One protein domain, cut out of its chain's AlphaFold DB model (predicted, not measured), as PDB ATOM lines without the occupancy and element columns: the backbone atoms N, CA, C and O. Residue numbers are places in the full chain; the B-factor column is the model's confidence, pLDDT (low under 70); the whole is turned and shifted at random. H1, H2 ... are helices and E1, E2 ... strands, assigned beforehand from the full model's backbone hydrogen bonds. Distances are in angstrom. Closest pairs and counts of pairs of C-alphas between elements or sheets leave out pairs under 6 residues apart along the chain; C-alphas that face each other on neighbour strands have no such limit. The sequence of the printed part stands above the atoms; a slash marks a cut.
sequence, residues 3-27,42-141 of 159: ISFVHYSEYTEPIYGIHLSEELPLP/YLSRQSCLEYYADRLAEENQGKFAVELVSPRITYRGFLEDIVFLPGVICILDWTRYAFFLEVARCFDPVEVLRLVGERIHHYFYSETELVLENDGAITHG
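What this domain is: This is residues 3 to 27 and 42 to 141 of the 159 residues of an uncharacterized protein of Planctomycetaceae bacterium (UniProt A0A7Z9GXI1). A strongly twisted sheet of five strands has one long helix, H3, across one face, and no named helix covers the opposite face. H2 runs beside H3, opposite ways, near the E3 edge of the sheet, and H1 packs on H2, away from the sheet; the small helix H4 sits beside E1 at the sheet's level. The printed part has 125 residues, with four named helices and five named strands in the order E1 E2 H1 H2 E3 E4 H3 H4 E5. The sheet is mixed, in the order E3 E4 E2 E1 E5, and the class is mixed, helices and strands. The whole is compact, with a radius of gyration of the C-alphas of 13.8 A and spans of 36 by 32 by 25 A.

Where its parts are: E1, residues 3 to 7, starts with C-alpha 3 at (28.104, -29.703, 36.378) and is 13.6 A long. E2, residues 15 to 20, measures 16.7 A. H1, residues 49 to 60, is 16.3 A long, and H2, residues 71 to 83, is 18.1 A. E3, residues 88 to 94, measures 14.3 A and E4, residues 98 to 103, 15.6 A. H3, residues 109 to 124, is 22.1 A long, starting with C-alpha 109 at (39.369, -29.252, 26.784). H4 is residues 133 to 136, and E5, residues 138 to 140, ends with C-alpha 140 at (30.566, -38.602, 25.078).

How they stand to each other: E1 and E2 form an antiparallel hairpin, with N 6 and O 17 2.9 A apart, within hydrogen-bond range. E4 is antiparallel to E2, with N 18 and O 99 at 2.8 A. E3 and E4 are a second hairpin, with N 89 and O 102 at 2.9 A. E5 is parallel to E1, with N 7 and O 139 at 2.8 A. E4, H3 H4 and E5 make a split strand-helix-strand unit, two strands of one sheet with helices between them along the chain and with E2 and E1 between them in the sheet; its crossover is right-handed. H3 is on the sheet, its helix layer and the strands making two layers; the closest C-alphas of H3 and E2 are those of Leu 113 and Ile 18, 7.0 A. H2 only grazes the sheet, with residues 79 to 83. With residues 116 to 123 alone, H3 touches H2 at a shallow tilt of 14 degrees; the closest C-alphas, of Val 116 and Ile 82, are 6.4 A apart. H1 touches H2 at a steep tilt of 59 degrees, opposite ways, closest at the C-alphas of Ala 53 and Tyr 75, 4.9 A. H1 and H3 are apart. The closest C-alphas of H4 and E1, those of Glu 133 and Ser 4, are 5.1 A apart. In H1, H2 and H3 every O i to N i+4 pair is within hydrogen-bond range; H4 is too short for such a pair.

The domain as a whole: The C-alphas of Thr 12 and Val 69, the two farthest apart, are 39.6 A apart. Residues 28 to 41 are not printed, and C-alphas 27 and 42 are 19.5 A apart across this cut. Of the links that are printed whole, none is long. The mean pLDDT of the printed part is 85.4, and it is under 70 at residues 11 to 12, 22 to 27, 62 to 67 and 141.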
ATOM      1  N   ILE A   3      27.883 -29.792  37.827       92.00
ATOM      2  CA  ILE A   3      28.104 -29.703  36.378       92.00
ATOM      3  C   ILE A   3      28.734 -30.953  35.787       92.00
ATOM      4  O   ILE A   3      29.585 -31.581  36.413       92.00
ATOM      5  N   SER A   4      28.368 -31.262  34.547       92.56
ATOM      6  CA  SER A   4      28.992 -32.314  33.746       92.56
ATOM      7  C   SER A   4      29.520 -31.773  32.420       92.56
ATOM      8  O   SER A   4      28.983 -30.825  31.842       92.56
ATOM      9  N   PHE A   5      30.600 -32.388  31.936       94.12
ATOM     10  CA  PHE A   5      31.234 -32.046  30.668       94.12
ATOM     11  C   PHE A   5      30.919 -33.099  29.610       94.12
ATOM     12  O   PHE A   5      31.045 -34.306  29.846       94.12
ATOM     13  N   VAL A   6      30.519 -32.637  28.428       90.88
ATOM     14  CA  VAL A   6      30.086 -33.493  27.321       90.88
ATOM     15  C   VAL A   6      30.811 -33.087  26.045       90.88
ATOM     16  O   VAL A   6      30.838 -31.912  25.699       90.88
ATOM     17  N   HIS A   7      31.366 -34.051  25.322       90.31
ATOM     18  CA  HIS A   7      31.884 -33.867  23.971       90.31
ATOM     19  C   HIS A   7      30.892 -34.411  22.943       90.31
ATOM     20  O   HIS A   7      30.444 -35.561  23.036       90.31
ATOM     21  N   TYR A   8      30.584 -33.581  21.949       84.12
ATOM     22  CA  TYR A   8      29.688 -33.897  20.840       84.12
ATOM     23  C   TYR A   8      30.504 -34.279  19.606       84.12
ATOM     24  O   TYR A   8      30.774 -33.468  18.722       84.12
ATOM     25  N   SER A   9      30.941 -35.538  19.571       78.31
ATOM     26  CA  SER A   9      31.830 -36.078  18.532       78.31
ATOM     27  C   SER A   9      31.198 -36.200  17.142       78.31
ATOM     28  O   SER A   9      31.889 -36.517  16.179       78.31
ATOM     29  N   GLU A  10      29.887 -36.006  17.022       72.44
ATOM     30  CA  GLU A  10      29.179 -35.986  15.743       72.44
ATOM     31  C   GLU A  10      29.503 -34.745  14.892       72.44
ATOM     32  O   GLU A  10      29.173 -34.713  13.703       72.44
ATOM     33  N   TYR A  11      30.172 -33.748  15.474       67.81
ATOM     34  CA  TYR A  11      30.603 -32.535  14.791       67.81
ATOM     35  C   TYR A  11      32.055 -32.612  14.336       67.81
ATOM     36  O   TYR A  11      32.911 -33.243  14.953       67.81
ATOM     37  N   THR A  12      32.337 -31.948  13.216       69.38
ATOM     38  CA  THR A  12      33.698 -31.790  12.692       69.38
ATOM     39  C   THR A  12      34.561 -30.892  13.577       69.38
ATOM     40  O   THR A  12      35.785 -31.038  13.631       69.38
ATOM     41  N   GLU A  13      33.918 -29.950  14.254       72.56
ATOM     42  CA  GLU A  13      34.490 -29.037  15.222       72.56
ATOM     43  C   GLU A  13      34.475 -29.669  16.627       72.56
ATOM     44  O   GLU A  13      33.561 -30.431  16.951       72.56
ATOM     45  N   PRO A  14      35.468 -29.367  17.479       78.81
ATOM     46  CA  PRO A  14      35.538 -29.891  18.839       78.81
ATOM     47  C   PRO A  14      34.529 -29.149  19.735       78.81
ATOM     48  O   PRO A  14      34.878 -28.206  20.451       78.81
ATOM     49  N   ILE A  15      33.260 -29.551  19.632       85.62
ATOM     50  CA  ILE A  15      32.132 -28.958  20.353       85.62
ATOM     51  C   ILE A  15      31.988 -29.616  21.719       85.62
ATOM     52  O   ILE A  15      31.785 -30.828  21.834       85.62
ATOM     53  N   TYR A  16      32.014 -28.785  22.755       91.12
ATOM     54  CA  TYR A  16      31.845 -29.218  24.131       91.12
ATOM     55  C   TYR A  16      30.653 -28.528  24.783       91.12
ATOM     56  O   TYR A  16      30.387 -27.350  24.545       91.12
ATOM     57  N   GLY A  17      29.943 -29.284  25.614       90.38
ATOM     58  CA  GLY A  17      28.856 -28.812  26.453       90.38
ATOM     59  C   GLY A  17      29.237 -28.839  27.928       90.38
ATOM     60  O   GLY A  17      29.868 -29.788  28.396       90.38
ATOM     61  N   ILE A  18      28.787 -27.827  28.659       92.38
ATOM     62  CA  ILE A  18      28.794 -27.774  30.121       92.38
ATOM     63  C   ILE A  18      27.340 -27.812  30.558       92.38
ATOM     64  O   ILE A  18      26.612 -26.857  30.303       92.38
ATOM     65  N   HIS A  19      26.917 -28.912  31.172       88.88
ATOM     66  CA  HIS A  19      25.531 -29.147  31.579       88.88
ATOM     67  C   HIS A  19      25.377 -28.912  33.075       88.88
ATOM     68  O   HIS A  19      26.209 -29.368  33.855       88.88
ATOM     69  N   LEU A  20      24.313 -28.219  33.469       87.06
ATOM     70  CA  LEU A  20      23.970 -27.890  34.850       87.06
ATOM     71  C   LEU A  20      22.962 -28.928  35.368       87.06
ATOM     72  O   LEU A  20      21.785 -28.890  35.017       87.06
ATOM     73  N   SER A  21      23.416 -29.874  36.194       73.06
ATOM     74  CA  SER A  21      22.630 -31.069  36.559       73.06
ATOM     75  C   SER A  21      21.485 -30.796  37.547       73.06
ATOM     76  O   SER A  21      20.619 -31.648  37.737       73.06
ATOM     77  N   GLU A  22      21.451 -29.620  38.182       62.84
ATOM     78  CA  GLU A  22      20.384 -29.219  39.119       62.84
ATOM     79  C   GLU A  22      19.078 -28.812  38.412       62.84
ATOM     80  O   GLU A  22      18.061 -28.597  39.072       62.84
ATOM     81  N   GLU A  23      19.063 -28.763  37.079       55.75
ATOM     82  CA  GLU A  23      17.905 -28.335  36.308       55.75
ATOM     83  C   GLU A  23      17.511 -29.390  35.240       55.75
ATOM     84  O   GLU A  23      18.185 -29.570  34.229       55.75
ATOM     85  N   LEU A  24      16.416 -30.137  35.469       52.47
ATOM     86  CA  LEU A  24      15.890 -31.176  34.557       52.47
ATOM     87  C   LEU A  24      14.636 -30.704  33.780       52.47
ATOM     88  O   LEU A  24      13.799 -30.023  34.377       52.47
ATOM     89  N   PRO A  25      14.385 -31.175  32.532       55.03
ATOM     90  CA  PRO A  25      15.274 -31.905  31.624       55.03
ATOM     91  C   PRO A  25      15.779 -31.034  30.455       55.03
ATOM     92  O   PRO A  25      15.166 -30.032  30.078       55.03
ATOM     93  N   LEU A  26      16.876 -31.476  29.833       54.41
ATOM     94  CA  LEU A  26      17.403 -30.923  28.582       54.41
ATOM     95  C   LEU A  26      16.328 -30.976  27.475       54.41
ATOM     96  O   LEU A  26      15.783 -32.056  27.222       54.41
ATOM     97  N   PRO A  27      16.013 -29.861  26.787       44.31
ATOM     98  CA  PRO A  27      15.151 -29.904  25.613       44.31
ATOM     99  C   PRO A  27      15.804 -30.723  24.479       44.31
ATOM    100  O   PRO A  27      17.028 -30.872  24.428       44.31
ATOM    101  N   TYR A  42      26.905 -17.545  16.673       76.50
ATOM    102  CA  TYR A  42      28.103 -17.771  17.483       76.50
ATOM    103  C   TYR A  42      28.602 -16.452  18.083       76.50
ATOM    104  O   TYR A  42      28.828 -15.445  17.402       76.50
ATOM    105  N   LEU A  43      28.791 -16.470  19.394       86.00
ATOM    106  CA  LEU A  43      29.317 -15.356  20.153       86.00
ATOM    107  C   LEU A  43      30.836 -15.513  20.266       86.00
ATOM    108  O   LEU A  43      31.347 -16.485  20.818       86.00
ATOM    109  N   SER A  44      31.566 -14.549  19.713       87.75
ATOM    110  CA  SER A  44      33.029 -14.502  19.721       87.75
ATOM    111  C   SER A  44      33.512 -13.164  20.274       87.75
ATOM    112  O   SER A  44      32.722 -12.255  20.524       87.75
ATOM    113  N   ARG A  45      34.831 -12.993  20.372       88.69
ATOM    114  CA  ARG A  45      35.467 -11.732  20.798       88.69
ATOM    115  C   ARG A  45      35.124 -10.518  19.922       88.69
ATOM    116  O   ARG A  45      35.379  -9.394  20.328       88.69
ATOM    117  N   GLN A  46      34.608 -10.733  18.710       88.12
ATOM    118  CA  GLN A  46      34.218  -9.667  17.777       88.12
ATOM    119  C   GLN A  46      32.725  -9.322  17.852       88.12
ATOM    120  O   GLN A  46      32.270  -8.386  17.197       88.12
ATOM    121  N   SER A  47      31.951 -10.095  18.610       88.69
ATOM    122  CA  SER A  47      30.509  -9.931  18.719       88.69
ATOM    123  C   SER A  47      30.147  -8.783  19.673       88.69
ATOM    124  O   SER A  47      30.875  -8.487  20.617       88.69
ATOM    125  N   CYS A  48      28.990  -8.149  19.461       89.19
ATOM    126  CA  CYS A  48      28.458  -7.142  20.383       89.19
ATOM    127  C   CYS A  48      27.901  -7.822  21.640       89.19
ATOM    128  O   CYS A  48      26.799  -8.372  21.618       89.19
ATOM    129  N   LEU A  49      28.671  -7.798  22.730       91.19
ATOM    130  CA  LEU A  49      28.312  -8.457  23.990       91.19
ATOM    131  C   LEU A  49      27.037  -7.880  24.611       91.19
ATOM    132  O   LEU A  49      26.282  -8.620  25.232       91.19
ATOM    133  N   GLU A  50      26.759  -6.590  24.410       90.56
ATOM    134  CA  GLU A  50      25.547  -5.941  24.914       90.56
ATOM    135  C   GLU A  50      24.281  -6.585  24.342       90.56
ATOM    136  O   GLU A  50      23.359  -6.885  25.096       90.56
ATOM    137  N   TYR A  51      24.263  -6.851  23.031       89.56
ATOM    138  CA  TYR A  51      23.137  -7.510  22.369       89.56
ATOM    139  C   TYR A  51      22.874  -8.896  22.967       89.56
ATOM    140  O   TYR A  51      21.741  -9.227  23.307       89.56
ATOM    141  N   TYR A  52      23.924  -9.697  23.143       87.88
ATOM    142  CA  TYR A  52      23.792 -11.053  23.676       87.88
ATOM    143  C   TYR A  52      23.449 -11.077  25.170       87.88
ATOM    144  O   TYR A  52      22.684 -11.933  25.607       87.88
ATOM    145  N   ALA A  53      23.943 -10.111  25.945       89.88
ATOM    146  CA  ALA A  53      23.574  -9.949  27.346       89.88
ATOM    147  C   ALA A  53      22.090  -9.587  27.518       89.88
ATOM    148  O   ALA A  53      21.438 -10.113  28.418       89.88
ATOM    149  N   ASP A  54      21.550  -8.731  26.642       88.19
ATOM    150  CA  ASP A  54      20.119  -8.403  26.615       88.19
ATOM    151  C   ASP A  54      19.277  -9.645  26.283       88.19
ATOM    152  O   ASP A  54      18.323  -9.957  26.995       88.19
ATOM    153  N   ARG A  55      19.690 -10.425  25.276       85.12
ATOM    154  CA  ARG A  55      19.030 -11.688  24.901       85.12
ATOM    155  C   ARG A  55      19.024 -12.708  26.041       85.12
ATOM    156  O   ARG A  55      17.979 -13.278  26.336       85.12
ATOM    157  N   LEU A  56      20.158 -12.898  26.715       82.88
ATOM    158  CA  LEU A  56      20.266 -13.774  27.886       82.88
ATOM    159  C   LEU A  56      19.383 -13.309  29.045       82.88
ATOM    160  O   LEU A  56      18.767 -14.138  29.717       82.88
ATOM    161  N   ALA A  57      19.314 -11.999  29.287       84.81
ATOM    162  CA  ALA A  57      18.453 -11.437  30.319       84.81
ATOM    163  C   ALA A  57      16.971 -11.703  30.025       84.81
ATOM    164  O   ALA A  57      16.254 -12.150  30.919       84.81
ATOM    165  N   GLU A  58      16.531 -11.490  28.782       82.81
ATOM    166  CA  GLU A  58      15.165 -11.780  28.327       82.81
ATOM    167  C   GLU A  58      14.839 -13.277  28.412       82.81
ATOM    168  O   GLU A  58      13.802 -13.673  28.948       82.81
ATOM    169  N   GLU A  59      15.732 -14.132  27.910       78.00
ATOM    170  CA  GLU A  59      15.518 -15.579  27.858       78.00
ATOM    171  C   GLU A  59      15.417 -16.205  29.246       78.00
ATOM    172  O   GLU A  59      14.687 -17.183  29.408       78.00
ATOM    173  N   ASN A  60      16.092 -15.635  30.243       76.75
ATOM    174  CA  ASN A  60      16.145 -16.170  31.600       76.75
ATOM    175  C   ASN A  60      15.266 -15.425  32.617       76.75
ATOM    176  O   ASN A  60      15.212 -15.819  33.787       76.75
ATOM    177  N   GLN A  61      14.556 -14.374  32.199       77.06
ATOM    178  CA  GLN A  61      13.704 -13.583  33.084       77.06
ATOM    179  C   GLN A  61      12.640 -14.459  33.765       77.06
ATOM    180  O   GLN A  61      11.818 -15.093  33.102       77.06
ATOM    181  N   GLY A  62      12.657 -14.494  35.103       67.31
ATOM    182  CA  GLY A  62      11.721 -15.285  35.910       67.31
ATOM    183  C   GLY A  62      11.910 -16.802  35.808       67.31
ATOM    184  O   GLY A  62      11.021 -17.546  36.217       67.31
ATOM    185  N   LYS A  63      13.030 -17.269  35.236       67.31
ATOM    186  CA  LYS A  63      13.310 -18.702  35.063       67.31
ATOM    187  C   LYS A  63      14.348 -19.234  36.043       67.31
ATOM    188  O   LYS A  63      14.191 -20.368  36.479       67.31
ATOM    189  N   PHE A  64      15.371 -18.461  36.403       63.94
ATOM    190  CA  PHE A  64      16.359 -18.906  37.389       63.94
ATOM    191  C   PHE A  64      15.807 -18.896  38.815       63.94
ATOM    192  O   PHE A  64      14.991 -18.051  39.171       63.94
ATOM    193  N   ALA A  65      16.313 -19.814  39.643       58.62
ATOM    194  CA  ALA A  65      16.122 -19.765  41.095       58.62
ATOM    195  C   ALA A  65      16.897 -18.604  41.750       58.62
ATOM    196  O   ALA A  65      16.642 -18.264  42.903       58.62
ATOM    197  N   VAL A  66      17.840 -18.003  41.016       62.47
ATOM    198  CA  VAL A  66      18.675 -16.886  41.458       62.47
ATOM    199  C   VAL A  66      18.203 -15.612  40.766       62.47
ATOM    200  O   VAL A  66      18.311 -15.472  39.546       62.47
ATOM    201  N   GLU A  67      17.658 -14.676  41.540       67.62
ATOM    202  CA  GLU A  67      17.296 -13.354  41.034       67.62
ATOM    203  C   GLU A  67      18.549 -12.485  40.895       67.62
ATOM    204  O   GLU A  67      19.245 -12.192  41.867       67.62
ATOM    205  N   LEU A  68      18.841 -12.048  39.670       78.06
ATOM    206  CA  LEU A  68      19.941 -11.126  39.401       78.06
ATOM    207  C   LEU A  68      19.473  -9.681  39.600       78.06
ATOM    208  O   LEU A  68      18.538  -9.230  38.940       78.06
ATOM    209  N   VAL A  69      20.176  -8.924  40.446       78.75
ATOM    210  CA  VAL A  69      19.885  -7.498  40.708       78.75
ATOM    211  C   VAL A  69      20.087  -6.630  39.458       78.75
ATOM    212  O   VAL A  69      19.426  -5.610  39.277       78.75
ATOM    213  N   SER A  70      21.012  -7.005  38.572       86.31
ATOM    214  CA  SER A  70      21.290  -6.281  37.323       86.31
ATOM    215  C   SER A  70      21.619  -7.251  36.183       86.31
ATOM    216  O   SER A  70      22.776  -7.322  35.760       86.31
ATOM    217  N   PRO A  71      20.613  -7.979  35.650       86.00
ATOM    218  CA  PRO A  71      20.822  -9.106  34.741       86.00
ATOM    219  C   PRO A  71      21.710  -8.761  33.544       86.00
ATOM    220  O   PRO A  71      22.681  -9.457  33.279       86.00
ATOM    221  N   ARG A  72      21.444  -7.635  32.868       88.31
ATOM    222  CA  ARG A  72      22.223  -7.189  31.702       88.31
ATOM    223  C   ARG A  72      23.714  -7.019  32.009       88.31
ATOM    224  O   ARG A  72      24.554  -7.449  31.227       88.31
ATOM    225  N   ILE A  73      24.045  -6.377  33.129       91.25
ATOM    226  CA  ILE A  73      25.440  -6.128  33.525       91.25
ATOM    227  C   ILE A  73      26.116  -7.451  33.883       91.25
ATOM    228  O   ILE A  73      27.223  -7.709  33.417       91.25
ATOM    229  N   THR A  74      25.426  -8.300  34.647       91.62
ATOM    230  CA  THR A  74      25.913  -9.627  35.035       91.62
ATOM    231  C   THR A  74      26.187 -10.500  33.811       91.62
ATOM    232  O   THR A  74      27.291 -11.015  33.679       91.62
ATOM    233  N   TYR A  75      25.236 -10.619  32.877       91.12
ATOM    234  CA  TYR A  75      25.436 -11.408  31.659       91.12
ATOM    235  C   TYR A  75      26.521 -10.830  30.764       91.12
ATOM    236  O   TYR A  75      27.303 -11.591  30.213       91.12
ATOM    237  N   ARG A  76      26.612  -9.502  30.629       93.56
ATOM    238  CA  ARG A  76      27.678  -8.875  29.839       93.56
ATOM    239  C   ARG A  76      29.058  -9.227  30.390       93.56
ATOM    240  O   ARG A  76      29.900  -9.659  29.615       93.56
ATOM    241  N   GLY A  77      29.258  -9.079  31.703       93.94
ATOM    242  CA  GLY A  77      30.519  -9.444  32.359       93.94
ATOM    243  C   GLY A  77      30.818 -10.937  32.235       93.94
ATOM    244  O   GLY A  77      31.920 -11.314  31.856       93.94
ATOM    245  N   PHE A  78      29.810 -11.785  32.442       93.38
ATOM    246  CA  PHE A  78      29.940 -13.228  32.259       93.38
ATOM    247  C   PHE A  78      30.381 -13.584  30.832       93.38
ATOM    248  O   PHE A  78      31.354 -14.307  30.646       93.38
ATOM    249  N   LEU A  79      29.693 -13.054  29.817       93.12
ATOM    250  CA  LEU A  79      30.020 -13.316  28.419       93.12
ATOM    251  C   LEU A  79      31.425 -12.826  28.064       93.12
ATOM    252  O   LEU A  79      32.145 -13.541  27.371       93.12
ATOM    253  N   GLU A  80      31.811 -11.642  28.543       94.81
ATOM    254  CA  GLU A  80      33.162 -11.097  28.388       94.81
ATOM    255  C   GLU A  80      34.209 -12.054  28.977       94.81
ATOM    256  O   GLU A  80      35.124 -12.480  28.269       94.81
ATOM    257  N   ASP A  81      34.016 -12.492  30.221       94.75
ATOM    258  CA  ASP A  81      34.924 -13.419  30.897       94.75
ATOM    259  C   ASP A  81      35.063 -14.759  30.161       94.75
ATOM    260  O   ASP A  81      36.158 -15.324  30.128       94.75
ATOM    261  N   ILE A  82      33.990 -15.267  29.541       94.81
ATOM    262  CA  ILE A  82      34.052 -16.514  28.769       94.81
ATOM    263  C   ILE A  82      34.757 -16.324  27.425       94.81
ATOM    264  O   ILE A  82      35.666 -17.088  27.100       94.81
ATOM    265  N   VAL A  83      34.371 -15.337  26.608       93.69
ATOM    266  CA  VAL A  83      34.918 -15.217  25.238       93.69
ATOM    267  C   VAL A  83      36.395 -14.817  25.218       93.69
ATOM    268  O   VAL A  83      37.099 -15.080  24.236       93.69
ATOM    269  N   PHE A  84      36.889 -14.192  26.290       94.06
ATOM    270  CA  PHE A  84      38.304 -13.853  26.455       94.06
ATOM    271  C   PHE A  84      39.122 -14.932  27.182       94.06
ATOM    272  O   PHE A  84      40.345 -14.809  27.270       94.06
ATOM    273  N   LEU A  85      38.492 -16.023  27.621       95.12
ATOM    274  CA  LEU A  85      39.162 -17.141  28.276       95.12
ATOM    275  C   LEU A  85      40.108 -17.873  27.294       95.12
ATOM    276  O   LEU A  85      39.709 -18.185  26.163       95.12
ATOM    277  N   PRO A  86      41.375 -18.152  27.669       94.06
ATOM    278  CA  PRO A  86      42.297 -18.896  26.814       94.06
ATOM    279  C   PRO A  86      41.758 -20.284  26.458       94.06
ATOM    280  O   PRO A  86      41.376 -21.053  27.329       94.06
ATOM    281  N   GLY A  87      41.736 -20.606  25.167       92.94
ATOM    282  CA  GLY A  87      41.209 -21.879  24.677       92.94
ATOM    283  C   GLY A  87      39.740 -21.841  24.263       92.94
ATOM    284  O   GLY A  87      39.344 -22.697  23.482       92.94
ATOM    285  N   VAL A  88      38.959 -20.829  24.659       94.31
ATOM    286  CA  VAL A  88      37.611 -20.612  24.109       94.31
ATOM    287  C   VAL A  88      37.722 -19.892  22.764       94.31
ATOM    288  O   VAL A  88      38.279 -18.792  22.677       94.31
ATOM    289  N   ILE A  89      37.198 -20.512  21.702       91.94
ATOM    290  CA  ILE A  89      37.093 -19.892  20.371       91.94
ATOM    291  C   ILE A  89      35.817 -19.054  20.291       91.94
ATOM    292  O   ILE A  89      35.858 -17.873  19.930       91.94
ATOM    293  N   CYS A  90      34.686 -19.666  20.624       90.44
ATOM    294  CA  CYS A  90      33.375 -19.037  20.615       90.44
ATOM    295  C   CYS A  90      32.397 -19.815  21.502       90.44
ATOM    296  O   CYS A  90      32.585 -21.005  21.770       90.44
ATOM    297  N   ILE A  91      31.338 -19.131  21.924       89.69
ATOM    298  CA  ILE A  91      30.126 -19.759  22.444       89.69
ATOM    299  C   ILE A  91      29.227 -20.021  21.237       89.69
ATOM    300  O   ILE A  91      28.925 -19.108  20.466       89.69
ATOM    301  N   LEU A  92      28.844 -21.278  21.056       85.56
ATOM    302  CA  LEU A  92      28.027 -21.733  19.934       85.56
ATOM    303  C   LEU A  92      26.542 -21.580  20.233       85.56
ATOM    304  O   LEU A  92      25.775 -21.219  19.346       85.56
ATOM    305  N   ASP A  93      26.166 -21.871  21.475       79.31
ATOM    306  CA  ASP A  93      24.800 -21.775  21.961       79.31
ATOM    307  C   ASP A  93      24.798 -21.746  23.495       79.31
ATOM    308  O   ASP A  93      25.762 -22.157  24.155       79.31
ATOM    309  N   TRP A  94      23.697 -21.289  24.069       80.00
ATOM    310  CA  TRP A  94      23.434 -21.375  25.493       80.00
ATOM    311  C   TRP A  94      21.965 -21.694  25.714       80.00
ATOM    312  O   TRP A  94      21.061 -21.302  24.985       80.00
ATOM    313  N   THR A  95      21.718 -22.390  26.801       76.12
ATOM    314  CA  THR A  95      20.387 -22.617  27.325       76.12
ATOM    315  C   THR A  95      20.435 -22.352  28.814       76.12
ATOM    316  O   THR A  95      21.498 -22.177  29.410       76.12
ATOM    317  N   ARG A  96      19.266 -22.398  29.441       72.69
ATOM    318  CA  ARG A  96      19.171 -22.370  30.895       72.69
ATOM    319  C   ARG A  96      20.007 -23.482  31.563       72.69
ATOM    320  O   ARG A  96      20.554 -23.274  32.634       72.69
ATOM    321  N   TYR A  97      20.136 -24.634  30.899       79.06
ATOM    322  CA  TYR A  97      20.693 -25.864  31.472       79.06
ATOM    323  C   TYR A  97      22.078 -26.219  30.954       79.06
ATOM    324  O   TYR A  97      22.710 -27.133  31.474       79.06
ATOM    325  N   ALA A  98      22.538 -25.563  29.895       81.69
ATOM    326  CA  ALA A  98      23.779 -25.937  29.247       81.69
ATOM    327  C   ALA A  98      24.401 -24.782  28.472       81.69
ATOM    328  O   ALA A  98      23.693 -23.992  27.851       81.69
ATOM    329  N   PHE A  99      25.728 -24.752  28.453       86.56
ATOM    330  CA  PHE A  99      26.530 -23.894  27.589       86.56
ATOM    331  C   PHE A  99      27.292 -24.738  26.580       86.56
ATOM    332  O   PHE A  99      27.895 -25.740  26.960       86.56
ATOM    333  N   PHE A 100      27.299 -24.313  25.320       87.44
ATOM    334  CA  PHE A 100      27.980 -25.002  24.230       87.44
ATOM    335  C   PHE A 100      29.062 -24.102  23.649       87.44
ATOM    336  O   PHE A 100      28.807 -22.943  23.318       87.44
ATOM    337  N   LEU A 101      30.274 -24.626  23.512       90.44
ATOM    338  CA  LEU A 101      31.426 -23.848  23.071       90.44
ATOM    339  C   LEU A 101      32.391 -24.672  22.226       90.44
ATOM    340  O   LEU A 101      32.466 -25.898  22.334       90.44
ATOM    341  N   GLU A 102      33.149 -23.967  21.392       91.50
ATOM    342  CA  GLU A 102      34.261 -24.534  20.638       91.50
ATOM    343  C   GLU A 102      35.577 -24.284  21.385       91.50
ATOM    344  O   GLU A 102      35.892 -23.143  21.752       91.50
ATOM    345  N   VAL A 103      36.357 -25.352  21.593       91.81
ATOM    346  CA  VAL A 103      37.680 -25.279  22.232       91.81
ATOM    347  C   VAL A 103      38.792 -25.337  21.189       91.81
ATOM    348  O   VAL A 103      38.811 -26.192  20.302       91.81
ATOM    349  N   ALA A 104      39.776 -24.451  21.316       91.75
ATOM    350  CA  ALA A 104      40.952 -24.445  20.463       91.75
ATOM    351  C   ALA A 104      41.782 -25.725  20.626       91.75
ATOM    352  O   ALA A 104      42.138 -26.126  21.729       91.75
ATOM    353  N   ARG A 105      42.180 -26.321  19.496       88.56
ATOM    354  CA  ARG A 105      42.890 -27.615  19.430       88.56
ATOM    355  C   ARG A 105      44.214 -27.685  20.203       88.56
ATOM    356  O   ARG A 105      44.709 -28.779  20.433       88.56
ATOM    357  N   CYS A 106      44.825 -26.546  20.526       92.69
ATOM    358  CA  CYS A 106      46.080 -26.477  21.275       92.69
ATOM    359  C   CYS A 106      45.897 -26.421  22.801       92.69
ATOM    360  O   CYS A 106      46.896 -26.353  23.511       92.69
ATOM    361  N   PHE A 107      44.657 -26.442  23.294       94.94
ATOM    362  CA  PHE A 107      44.327 -26.435  24.717       94.94
ATOM    363  C   PHE A 107      43.734 -27.782  25.137       94.94
ATOM    364  O   PHE A 107      43.092 -28.458  24.331       94.94
ATOM    365  N   ASP A 108      43.931 -28.154  26.404       95.00
ATOM    366  CA  ASP A 108      43.220 -29.282  27.001       95.00
ATOM    367  C   ASP A 108      41.749 -28.884  27.229       95.00
ATOM    368  O   ASP A 108      41.480 -27.942  27.984       95.00
ATOM    369  N   PRO A 109      40.777 -29.566  26.594       94.69
ATOM    370  CA  PRO A 109      39.369 -29.252  26.784       94.69
ATOM    371  C   PRO A 109      38.914 -29.409  28.235       94.69
ATOM    372  O   PRO A 109      38.061 -28.641  28.664       94.69
ATOM    373  N   VAL A 110      39.482 -30.331  29.020       95.31
ATOM    374  CA  VAL A 110      39.091 -30.501  30.430       95.31
ATOM    375  C   VAL A 110      39.412 -29.237  31.226       95.31
ATOM    376  O   VAL A 110      38.578 -28.745  31.986       95.31
ATOM    377  N   GLU A 111      40.603 -28.676  31.018       96.44
ATOM    378  CA  GLU A 111      41.033 -27.452  31.692       96.44
ATOM    379  C   GLU A 111      40.157 -26.259  31.295       96.44
ATOM    380  O   GLU A 111      39.676 -25.532  32.166       96.44
ATOM    381  N   VAL A 112      39.893 -26.093  29.995       96.75
ATOM    382  CA  VAL A 112      39.049 -25.002  29.487       96.75
ATOM    383  C   VAL A 112      37.629 -25.106  30.044       96.75
ATOM    384  O   VAL A 112      37.096 -24.119  30.548       96.75
ATOM    385  N   LEU A 113      37.019 -26.295  30.015       96.19
ATOM    386  CA  LEU A 113      35.660 -26.503  30.523       96.19
ATOM    387  C   LEU A 113      35.567 -26.295  32.034       96.19
ATOM    388  O   LEU A 113      34.582 -25.724  32.500       96.19
ATOM    389  N   ARG A 114      36.600 -26.674  32.797       96.25
ATOM    390  CA  ARG A 114      36.676 -26.379  34.232       96.25
ATOM    391  C   ARG A 114      36.685 -24.875  34.488       96.25
ATOM    392  O   ARG A 114      35.890 -24.404  35.294       96.25
ATOM    393  N   LEU A 115      37.521 -24.124  33.770       96.81
ATOM    394  CA  LEU A 115      37.591 -22.669  33.916       96.81
ATOM    395  C   LEU A 115      36.261 -21.997  33.543       96.81
ATOM    396  O   LEU A 115      35.809 -21.094  34.242       96.81
ATOM    397  N   VAL A 116      35.598 -22.444  32.473       95.56
ATOM    398  CA  VAL A 116      34.268 -21.932  32.105       95.56
ATOM    399  C   VAL A 116      33.226 -22.294  33.172       95.56
ATOM    400  O   VAL A 116      32.431 -21.441  33.561       95.56
ATOM    401  N   GLY A 117      33.255 -23.521  33.701       94.38
ATOM    402  CA  GLY A 117      32.383 -23.965  34.792       94.38
ATOM    403  C   GLY A 117      32.546 -23.129  36.065       94.38
ATOM    404  O   GLY A 117      31.552 -22.735  36.672       94.38
ATOM    405  N   GLU A 118      33.782 -22.777  36.421       95.06
ATOM    406  CA  GLU A 118      34.093 -21.861  37.527       95.06
ATOM    407  C   GLU A 118      33.516 -20.461  37.300       95.06
ATOM    408  O   GLU A 118      33.019 -19.844  38.240       95.06
ATOM    409  N   ARG A 119      33.522 -19.954  36.061       94.62
ATOM    410  CA  ARG A 119      32.891 -18.665  35.735       94.62
ATOM    411  C   ARG A 119      31.373 -18.736  35.835       94.62
ATOM    412  O   ARG A 119      30.781 -17.856  36.447       94.62
ATOM    413  N   ILE A 120      30.740 -19.781  35.305       91.44
ATOM    414  CA  ILE A 120      29.288 -19.979  35.457       91.44
ATOM    415  C   ILE A 120      28.920 -20.010  36.946       91.44
ATOM    416  O   ILE A 120      28.001 -19.317  37.382       91.44
ATOM    417  N   HIS A 121      29.676 -20.775  37.734       91.44
ATOM    418  CA  HIS A 121      29.481 -20.874  39.175       91.44
ATOM    419  C   HIS A 121      29.644 -19.521  39.866       91.44
ATOM    420  O   HIS A 121      28.750 -19.103  40.597       91.44
ATOM    421  N   HIS A 122      30.722 -18.797  39.573       92.50
ATOM    422  CA  HIS A 122      30.993 -17.487  40.153       92.50
ATOM    423  C   HIS A 122      29.881 -16.467  39.879       92.50
ATOM    424  O   HIS A 122      29.498 -15.728  40.783       92.50
ATOM    425  N   TYR A 123      29.358 -16.421  38.651       90.00
ATOM    426  CA  TYR A 123      28.358 -15.424  38.267       90.00
ATOM    427  C   TYR A 123      26.947 -15.747  38.755       90.00
ATOM    428  O   TYR A 123      26.181 -14.822  39.031       90.00
ATOM    429  N   PHE A 124      26.581 -17.029  38.827       86.44
ATOM    430  CA  PHE A 124      25.179 -17.420  38.997       86.44
ATOM    431  C   PHE A 124      24.912 -18.280  40.232       86.44
ATOM    432  O   PHE A 124      23.769 -18.357  40.666       86.44
ATOM    433  N   TYR A 125      25.932 -18.910  40.816       87.25
ATOM    434  CA  TYR A 125      25.766 -19.908  41.877       87.25
ATOM    435  C   TYR A 125      26.836 -19.805  42.979       87.25
ATOM    436  O   TYR A 125      27.136 -20.811  43.629       87.25
ATOM    437  N   SER A 126      27.385 -18.603  43.213       88.81
ATOM    438  CA  SER A 126      28.509 -18.338  44.133       88.81
ATOM    439  C   SER A 126      28.279 -18.826  45.563       88.81
ATOM    440  O   SER A 126      29.226 -19.199  46.247       88.81
ATOM    441  N   GLU A 127      27.019 -18.853  45.997       88.06
ATOM    442  CA  GLU A 127      26.600 -19.275  47.338       88.06
ATOM    443  C   GLU A 127      26.512 -20.802  47.504       88.06
ATOM    444  O   GLU A 127      26.206 -21.300  48.586       88.06
ATOM    445  N   THR A 128      26.738 -21.564  46.432       87.44
ATOM    446  CA  THR A 128      26.686 -23.032  46.450       87.44
ATOM    447  C   THR A 128      28.071 -23.631  46.257       87.44
ATOM    448  O   THR A 128      28.981 -22.974  45.765       87.44
ATOM    449  N   GLU A 129      28.245 -24.903  46.593       91.88
ATOM    450  CA  GLU A 129      29.453 -25.634  46.212       91.88
ATOM    451  C   GLU A 129      29.410 -26.004  44.719       91.88
ATOM    452  O   GLU A 129      28.371 -26.450  44.210       91.88
ATOM    453  N   LEU A 130      30.537 -25.823  44.023       92.19
ATOM    454  CA  LEU A 130      30.747 -26.345  42.673       92.19
ATOM    455  C   LEU A 130      31.163 -27.815  42.755       92.19
ATOM    456  O   LEU A 130      32.246 -28.132  43.240       92.19
ATOM    457  N   VAL A 131      30.326 -28.705  42.227       94.06
ATOM    458  CA  VAL A 131      30.586 -30.148  42.191       94.06
ATOM    459  C   VAL A 131      30.716 -30.599  40.741       94.06
ATOM    460  O   VAL A 131      29.760 -30.516  39.969       94.06
ATOM    461  N   LEU A 132      31.894 -31.097  40.368       93.06
ATOM    462  CA  LEU A 132      32.123 -31.688  39.050       93.06
ATOM    463  C   LEU A 132      31.647 -33.142  39.046       93.06
ATOM    464  O   LEU A 132      32.052 -33.945  39.884       93.06
ATOM    465  N   GLU A 133      30.792 -33.495  38.096       91.38
ATOM    466  CA  GLU A 133      30.364 -34.874  37.888       91.38
ATOM    467  C   GLU A 133      31.426 -35.668  37.123       91.38
ATOM    468  O   GLU A 133      32.203 -35.105  36.350       91.38
ATOM    469  N   ASN A 134      31.456 -36.987  37.340       89.44
ATOM    470  CA  ASN A 134      32.458 -37.890  36.760       89.44
ATOM    471  C   ASN A 134      33.904 -37.423  37.014       89.44
ATOM    472  O   ASN A 134      34.754 -37.544  36.136       89.44
ATOM    473  N   ASP A 135      34.162 -36.823  38.181       89.06
ATOM    474  CA  ASP A 135      35.456 -36.241  38.560       89.06
ATOM    475  C   ASP A 135      35.987 -35.196  37.552       89.06
ATOM    476  O   ASP A 135      37.193 -34.986  37.425       89.06
ATOM    477  N   GLY A 136      35.086 -34.536  36.811       89.56
ATOM    478  CA  GLY A 136      35.437 -33.571  35.767       89.56
ATOM    479  C   GLY A 136      35.891 -34.209  34.450       89.56
ATOM    480  O   GLY A 136      36.380 -33.505  33.569       89.56
ATOM    481  N   ALA A 137      35.730 -35.524  34.285       92.69
ATOM    482  CA  ALA A 137      35.991 -36.192  33.021       92.69
ATOM    483  C   ALA A 137      34.939 -35.822  31.964       92.69
ATOM    484  O   ALA A 137      33.739 -35.727  32.238       92.69
ATOM    485  N   ILE A 138      35.397 -35.664  30.722       91.06
ATOM    486  CA  ILE A 138      34.520 -35.435  29.576       91.06
ATOM    487  C   ILE A 138      33.835 -36.749  29.203       91.06
ATOM    488  O   ILE A 138      34.486 -37.758  28.933       91.06
ATOM    489  N   THR A 139      32.510 -36.715  29.149       90.12
ATOM    490  CA  THR A 139      31.686 -37.823  28.656       90.12
ATOM    491  C   THR A 139      31.348 -37.621  27.180       90.12
ATOM    492  O   THR A 139      31.396 -36.506  26.664       90.12
ATOM    493  N   HIS A 140      31.003 -38.693  26.471       83.19
ATOM    494  CA  HIS A 140      30.566 -38.602  25.078       83.19
ATOM    495  C   HIS A 140      29.040 -38.563  25.007       83.19
ATOM    496  O   HIS A 140      28.370 -39.418  25.592       83.19
ATOM    497  N   GLY A 141      28.482 -37.606  24.263       68.44
ATOM    498  CA  GLY A 141      27.048 -37.587  23.987       68.44
ATOM    499  C   GLY A 141      26.638 -38.835  23.194       68.44
ATOM    500  O   GLY A 141      27.040 -39.003  22.048       68.44
TER     501      GLY A 141